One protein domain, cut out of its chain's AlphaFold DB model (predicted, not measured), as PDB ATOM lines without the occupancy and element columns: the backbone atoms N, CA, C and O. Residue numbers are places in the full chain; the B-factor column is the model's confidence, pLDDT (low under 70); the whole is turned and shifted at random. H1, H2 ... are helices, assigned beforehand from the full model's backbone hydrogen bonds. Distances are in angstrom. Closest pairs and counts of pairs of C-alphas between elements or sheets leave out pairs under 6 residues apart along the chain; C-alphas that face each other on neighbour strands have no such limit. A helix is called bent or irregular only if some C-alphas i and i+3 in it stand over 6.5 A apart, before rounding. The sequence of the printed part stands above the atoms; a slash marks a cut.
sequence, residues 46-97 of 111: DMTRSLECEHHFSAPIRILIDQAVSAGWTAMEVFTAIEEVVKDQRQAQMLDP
ATOM      1  N   ASP A  46      32.528 -42.609 -42.420       88.38
ATOM      2  CA  ASP A  46      32.836 -42.175 -43.783       88.38
ATOM      3  C   ASP A  46      32.391 -40.719 -44.029       88.38
ATOM      4  O   ASP A  46      31.278 -40.318 -43.675       88.38
ATOM      5  N   MET A  47      33.246 -39.917 -44.674       87.56
ATOM      6  CA  MET A  47      32.927 -38.531 -45.036       87.56
ATOM      7  C   MET A  47      31.698 -38.422 -45.947       87.56
ATOM      8  O   MET A  47      30.921 -37.477 -45.817       87.56
ATOM      9  N   THR A  48      31.497 -39.380 -46.850       88.31
ATOM     10  CA  THR A  48      30.336 -39.436 -47.739       88.31
ATOM     11  C   THR A  48      29.040 -39.585 -46.950       88.31
ATOM     12  O   THR A  48      28.061 -38.927 -47.291       88.31
ATOM     13  N   ARG A  49      29.041 -40.343 -45.845       91.62
ATOM     14  CA  ARG A  49      27.869 -40.478 -44.962       91.62
ATOM     15  C   ARG A  49      27.521 -39.159 -44.267       91.62
ATOM     16  O   ARG A  49      26.347 -38.833 -44.110       91.62
ATOM     17  N   SER A  50      28.526 -38.382 -43.864       90.25
ATOM     18  CA  SER A  50      28.306 -37.056 -43.268       90.25
ATOM     19  C   SER A  50      27.694 -36.079 -44.273       90.25
ATOM     20  O   SER A  50      26.719 -35.405 -43.953       90.25
ATOM     21  N   LEU A  51      28.205 -36.057 -45.509       91.75
ATOM     22  CA  LEU A  51      27.659 -35.222 -46.585       91.75
ATOM     23  C   LEU A  51      26.236 -35.641 -46.986       91.75
ATOM     24  O   LEU A  51      25.396 -34.785 -47.250       91.75
ATOM     25  N   GLU A  52      25.952 -36.944 -47.008       92.12
ATOM     26  CA  GLU A  52      24.609 -37.493 -47.229       92.12
ATOM     27  C   GLU A  52      23.634 -37.022 -46.140       92.12
ATOM     28  O   GLU A  52      22.541 -36.539 -46.445       92.12
ATOM     29  N   CYS A  53      24.056 -37.077 -44.875       91.56
ATOM     30  CA  CYS A  53      23.275 -36.561 -43.757       91.56
ATOM     31  C   CYS A  53      22.978 -35.061 -43.930       91.56
ATOM     32  O   CYS A  53      21.818 -34.650 -43.912       91.56
ATOM     33  N   GLU A  54      23.994 -34.234 -44.191       93.06
ATOM     34  CA  GLU A  54      23.808 -32.795 -44.429       93.06
ATOM     35  C   GLU A  54      22.840 -32.515 -45.587       93.06
ATOM     36  O   GLU A  54      21.959 -31.656 -45.476       93.06
ATOM     37  N   HIS A  55      22.970 -33.264 -46.684       91.94
ATOM     38  CA  HIS A  55      22.111 -33.129 -47.851       91.94
ATOM     39  C   HIS A  55      20.638 -33.350 -47.490       91.94
ATOM     40  O   HIS A  55      19.807 -32.480 -47.766       91.94
ATOM     41  N   HIS A  56      20.326 -34.459 -46.814       92.56
ATOM     42  CA  HIS A  56      18.951 -34.812 -46.468       92.56
ATOM     43  C   HIS A  56      18.330 -33.901 -45.406       92.56
ATOM     44  O   HIS A  56      17.134 -33.633 -45.476       92.56
ATOM     45  N   PHE A  57      19.113 -33.367 -44.466       92.75
ATOM     46  CA  PHE A  57      18.598 -32.427 -43.464       92.75
ATOM     47  C   PHE A  57      18.433 -30.996 -44.000       92.75
ATOM     48  O   PHE A  57      17.621 -30.231 -43.473       92.75
ATOM     49  N   SER A  58      19.149 -30.620 -45.066       93.06
ATOM     50  CA  SER A  58      19.147 -29.245 -45.579       93.06
ATOM     51  C   SER A  58      17.768 -28.749 -46.041       93.06
ATOM     52  O   SER A  58      17.387 -27.618 -45.729       93.06
ATOM     53  N   ALA A  59      17.008 -29.572 -46.767       90.19
ATOM     54  CA  ALA A  59      15.693 -29.199 -47.292       90.19
ATOM     55  C   ALA A  59      14.614 -29.079 -46.192       90.19
ATOM     56  O   ALA A  59      13.987 -28.018 -46.126       90.19
ATOM     57  N   PRO A  60      14.436 -30.064 -45.284       93.81
ATOM     58  CA  PRO A  60      13.525 -29.934 -44.145       93.81
ATOM     59  C   PRO A  60      13.790 -28.682 -43.301       93.81
ATOM     60  O   PRO A  60      12.859 -27.962 -42.945       93.81
ATOM     61  N   ILE A  61      15.065 -28.388 -43.013       94.81
ATOM     62  CA  ILE A  61      15.449 -27.232 -42.194       94.81
ATOM     63  C   ILE A  61      15.079 -25.921 -42.893       94.81
ATOM     64  O   ILE A  61      14.524 -25.029 -42.256       94.81
ATOM     65  N   ARG A  62      15.327 -25.797 -44.204       95.38
ATOM     66  CA  ARG A  62      14.928 -24.604 -44.973       95.38
ATOM     67  C   ARG A  62      13.419 -24.395 -44.958       95.38
ATOM     68  O   ARG A  62      12.979 -23.282 -44.707       95.38
ATOM     69  N   ILE A  63      12.641 -25.460 -45.141       94.81
ATOM     70  CA  ILE A  63      11.175 -25.386 -45.089       94.81
ATOM     71  C   ILE A  63      10.702 -24.924 -43.710       94.81
ATOM     72  O   ILE A  63       9.835 -24.056 -43.623       94.81
ATOM     73  N   LEU A  64      11.292 -25.452 -42.634       95.69
ATOM     74  CA  LEU A  64      10.978 -25.024 -41.271       95.69
ATOM     75  C   LEU A  64      11.288 -23.534 -41.057       95.69
ATOM     76  O   LEU A  64      10.477 -22.810 -40.476       95.69
ATOM     77  N   ILE A  65      12.438 -23.068 -41.554       97.62
ATOM     78  CA  ILE A  65      12.831 -21.657 -41.485       97.62
ATOM     79  C   ILE A  65      11.847 -20.784 -42.263       97.62
ATOM     80  O   ILE A  65      11.342 -19.806 -41.715       97.62
ATOM     81  N   ASP A  66      11.527 -21.150 -43.502       97.75
ATOM     82  CA  ASP A  66      10.613 -20.395 -44.359       97.75
ATOM     83  C   ASP A  66       9.210 -20.305 -43.746       97.75
ATOM     84  O   ASP A  66       8.581 -19.243 -43.774       97.75
ATOM     85  N   GLN A  67       8.727 -21.389 -43.133       97.88
ATOM     86  CA  GLN A  67       7.455 -21.411 -42.408       97.88
ATOM     87  C   GLN A  67       7.466 -20.465 -41.203       97.88
ATOM     88  O   GLN A  67       6.520 -19.697 -41.016       97.88
ATOM     89  N   ALA A  68       8.530 -20.485 -40.400       98.31
ATOM     90  CA  ALA A  68       8.649 -19.616 -39.236       98.31
ATOM     91  C   ALA A  68       8.779 -18.136 -39.633       98.31
ATOM     92  O   ALA A  68       8.099 -17.280 -39.064       98.31
ATOM     93  N   VAL A  69       9.570 -17.829 -40.662       98.44
ATOM     94  CA  VAL A  69       9.695 -16.465 -41.195       98.44
ATOM     95  C   VAL A  69       8.366 -15.973 -41.765       98.44
ATOM     96  O   VAL A  69       7.948 -14.852 -41.477       98.44
ATOM     97  N   SER A  70       7.640 -16.827 -42.491       98.44
ATOM     98  CA  SER A  70       6.294 -16.515 -42.994       98.44
ATOM     99  C   SER A  70       5.279 -16.267 -41.870       98.44
ATOM    100  O   SER A  70       4.311 -15.533 -42.067       98.44
ATOM    101  N   ALA A  71       5.501 -16.841 -40.684       98.56
ATOM    102  CA  ALA A  71       4.699 -16.599 -39.487       98.56
ATOM    103  C   ALA A  71       5.105 -15.329 -38.708       98.56
ATOM    104  O   ALA A  71       4.436 -14.979 -37.736       98.56
ATOM    105  N   GLY A  72       6.158 -14.622 -39.136       98.50
ATOM    106  CA  GLY A  72       6.588 -13.340 -38.569       98.50
ATOM    107  C   GLY A  72       7.814 -13.397 -37.655       98.50
ATOM    108  O   GLY A  72       8.175 -12.366 -37.091       98.50
ATOM    109  N   TRP A  73       8.465 -14.553 -37.515       98.75
ATOM    110  CA  TRP A  73       9.733 -14.659 -36.789       98.75
ATOM    111  C   TRP A  73      10.893 -14.143 -37.639       98.75
ATOM    112  O   TRP A  73      10.908 -14.289 -38.862       98.75
ATOM    113  N   THR A  74      11.910 -13.563 -37.010       98.56
ATOM    114  CA  THR A  74      13.151 -13.257 -37.725       98.56
ATOM    115  C   THR A  74      13.938 -14.541 -37.970       98.56
ATOM    116  O   THR A  74      13.941 -15.452 -37.144       98.56
ATOM    117  N   ALA A  75      14.680 -14.611 -39.077       97.38
ATOM    118  CA  ALA A  75      15.533 -15.769 -39.354       97.38
ATOM    119  C   ALA A  75      16.531 -16.047 -38.211       97.38
ATOM    120  O   ALA A  75      16.798 -17.202 -37.899       97.38
ATOM    121  N   MET A  76      17.037 -14.999 -37.548       98.25
ATOM    122  CA  MET A  76      17.978 -15.140 -36.431       98.25
ATOM    123  C   MET A  76      17.342 -15.818 -35.210       98.25
ATOM    124  O   MET A  76      17.951 -16.722 -34.644       98.25
ATOM    125  N   GLU A  77      16.116 -15.434 -34.836       98.31
ATOM    126  CA  GLU A  77      15.374 -16.101 -33.753       98.31
ATOM    127  C   GLU A  77      15.166 -17.584 -34.058       98.31
ATOM    128  O   GLU A  77      15.344 -18.429 -33.182       98.31
ATOM    129  N   VAL A  78      14.846 -17.906 -35.313       98.56
ATOM    130  CA  VAL A  78      14.634 -19.290 -35.746       98.56
ATOM    131  C   VAL A  78      15.934 -20.091 -35.698       98.56
ATOM    132  O   VAL A  78      15.931 -21.202 -35.176       98.56
ATOM    133  N   PHE A  79      17.055 -19.535 -36.174       98.38
ATOM    134  CA  PHE A  79      18.359 -20.200 -36.074       98.38
ATOM    135  C   PHE A  79      18.748 -20.468 -34.621       98.38
ATOM    136  O   PHE A  79      19.104 -21.596 -34.291       98.38
ATOM    137  N   THR A  80      18.597 -19.475 -33.739       98.44
ATOM    138  CA  THR A  80      18.865 -19.652 -32.304       98.44
ATOM    139  C   THR A  80      17.980 -20.744 -31.702       98.44
ATOM    140  O   THR A  80      18.477 -21.610 -30.988       98.44
ATOM    141  N   ALA A  81      16.683 -20.763 -32.018       98.38
ATOM    142  CA  ALA A  81      15.775 -21.791 -31.515       98.38
ATOM    143  C   ALA A  81      16.154 -23.203 -31.999       98.38
ATOM    144  O   ALA A  81      16.141 -24.144 -31.208       98.38
ATOM    145  N   ILE A  82      16.521 -23.359 -33.277       98.00
ATOM    146  CA  ILE A  82      16.970 -24.646 -33.835       98.00
ATOM    147  C   ILE A  82      18.248 -25.123 -33.134       98.00
ATOM    148  O   ILE A  82      18.345 -26.299 -32.780       98.00
ATOM    149  N   GLU A  83      19.215 -24.232 -32.907       98.06
ATOM    150  CA  GLU A  83      20.459 -24.567 -32.208       98.06
ATOM    151  C   GLU A  83      20.208 -25.076 -30.785       98.06
ATOM    152  O   GLU A  83      20.773 -26.102 -30.403       98.06
ATOM    153  N   GLU A  84      19.351 -24.403 -30.011       98.25
ATOM    154  CA  GLU A  84      19.026 -24.818 -28.640       98.25
ATOM    155  C   GLU A  84      18.288 -26.164 -28.608       98.25
ATOM    156  O   GLU A  84      18.681 -27.055 -27.859       98.25
ATOM    157  N   VAL A  85      17.311 -26.388 -29.495       97.44
ATOM    158  CA  VAL A  85      16.609 -27.684 -29.578       97.44
ATOM    159  C   VAL A  85      17.572 -28.830 -29.907       97.44
ATOM    160  O   VAL A  85      17.485 -29.908 -29.317       97.44
ATOM    161  N   VAL A  86      18.521 -28.621 -30.828       96.19
ATOM    162  CA  VAL A  86      19.531 -29.642 -31.156       96.19
ATOM    163  C   VAL A  86      20.476 -29.893 -29.979       96.19
ATOM    164  O   VAL A  86      20.856 -31.043 -29.749       96.19
ATOM    165  N   LYS A  87      20.864 -28.853 -29.228       95.25
ATOM    166  CA  LYS A  87      21.676 -29.008 -28.009       95.25
ATOM    167  C   LYS A  87      20.940 -29.841 -26.963       95.25
ATOM    168  O   LYS A  87      21.508 -30.830 -26.496       95.25
ATOM    169  N   ASP A  88      19.687 -29.505 -26.672       94.38
ATOM    170  CA  ASP A  88      18.858 -30.217 -25.697       94.38
ATOM    171  C   ASP A  88      18.683 -31.692 -26.089       94.38
ATOM    172  O   ASP A  88      18.877 -32.593 -25.270       94.38
ATOM    173  N   GLN A  89      18.412 -31.970 -27.369       93.88
ATOM    174  CA  GLN A  89      18.268 -33.340 -27.866       93.88
ATOM    175  C   GLN A  89      19.571 -34.144 -27.737       93.88
ATOM    176  O   GLN A  89      19.538 -35.317 -27.360       93.88
ATOM    177  N   ARG A  90      20.728 -33.531 -28.023       92.44
ATOM    178  CA  ARG A  90      22.037 -34.181 -27.830       92.44
ATOM    179  C   ARG A  90      22.292 -34.500 -26.361       92.44
ATOM    180  O   ARG A  90      22.780 -35.583 -26.060       92.44
ATOM    181  N   GLN A  91      21.953 -33.584 -25.454       90.38
ATOM    182  CA  GLN A  91      22.089 -33.818 -24.017       90.38
ATOM    183  C   GLN A  91      21.189 -34.960 -23.541       90.38
ATOM    184  O   GLN A  91      21.640 -35.807 -22.775       90.38
ATOM    185  N   ALA A  92      19.950 -35.025 -24.031       87.69
ATOM    186  CA  ALA A  92      19.037 -36.119 -23.716       87.69
ATOM    187  C   ALA A  92      19.592 -37.485 -24.163       87.69
ATOM    188  O   ALA A  92      19.593 -38.423 -23.373       87.69
ATOM    189  N   GLN A  93      20.143 -37.579 -25.379       84.94
ATOM    190  CA  GLN A  93      20.769 -38.807 -25.901       84.94
ATOM    191  C   GLN A  93      22.005 -39.250 -25.100       84.94
ATOM    192  O   GLN A  93      22.286 -40.437 -25.006       84.94
ATOM    193  N   MET A  94      22.746 -38.314 -24.500       84.75
ATOM    194  CA  MET A  94      23.875 -38.652 -23.623       84.75
ATOM    195  C   MET A  94      23.431 -39.204 -22.262       84.75
ATOM    196  O   MET A  94      24.174 -39.965 -21.646       84.75
ATOM    197  N   LEU A  95      22.266 -38.780 -21.762       78.12
ATOM    198  CA  LEU A  95      21.740 -39.202 -20.459       78.12
ATOM    199  C   LEU A  95      21.073 -40.581 -20.510       78.12
ATOM    200  O   LEU A  95      21.102 -41.295 -19.510       78.12
ATOM    201  N   ASP A  96      20.495 -40.939 -21.654       79.06
ATOM    202  CA  ASP A  96      19.879 -42.240 -21.912       79.06
ATOM    203  C   ASP A  96      20.252 -42.694 -23.334       79.06
ATOM    204  O   ASP A  96      19.474 -42.490 -24.274       79.06
ATOM    205  N   PRO A  97      21.482 -43.208 -23.532       68.94
ATOM    206  CA  PRO A  97      21.869 -43.759 -24.819       68.94
ATOM    207  C   PRO A  97      20.994 -44.982 -25.104       68.94
ATOM    208  O   PRO A  97      20.879 -45.875 -24.264       68.94
TER     209      PRO A  97
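What this domain is: This is residues 46 to 97 of the 111 residues of an uncharacterized protein of Rhizobium sp. 58 (UniProt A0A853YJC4). A bent helix, H1, and a second helix, H2, meet near their ends, residues 65 to 69 of H1 with residues 75 to 79 of H2, and open from there as a V joined by a tight link; residues 46 to 60, of which 47 to 60 belong to H1, and residues 83 to 97, of which 83 to 95 belong to H2, stick out free. The printed part has 52 residues, two named helices in the order H1, H2 and no named strand: all helix. It is loose, with a radius of gyration of the C-alphas of 13.6 A, and flat, spanning 37 by 28 by 13 A.

How they stand to each other: H1, residues 47 to 70, was assigned as one helix by its hydrogen bonds but is bent: C-alphas 56 and 59 are 6.5 A apart. Its arms H1a, residues 47 to 56, and H1b, residues 59 to 70, stand at 36 degrees, only just a steep tilt. H1b, with residues 65 to 69 alone, touches residues 75 to 79 of H2, residues 75 to 95; the closest C-alphas, of Val 69 and Ala 75, are 6.2 A apart. H1b and H2 run opposite ways at a steep tilt of 48 degrees. H1a and H2 are apart. In H1a, H1b and H2 every O i to N i+4 pair is within hydrogen-bond range.

Where its parts are: H1a begins at C-alpha 47 (32.927, -38.531, -45.036) and measures 14.5 A from first to last C-alpha, H1b 16.4 A. H2 measures 30.7 A, ending at C-alpha 95 (21.740, -39.202, -20.459).

The domain as a whole: The C-alphas farthest apart, of Asp 46 and Gly 72, are 39.3 A apart. The printed part has no cut, and the link from H1 to H2 is tight. Only residue 97 has a pLDDT under 70.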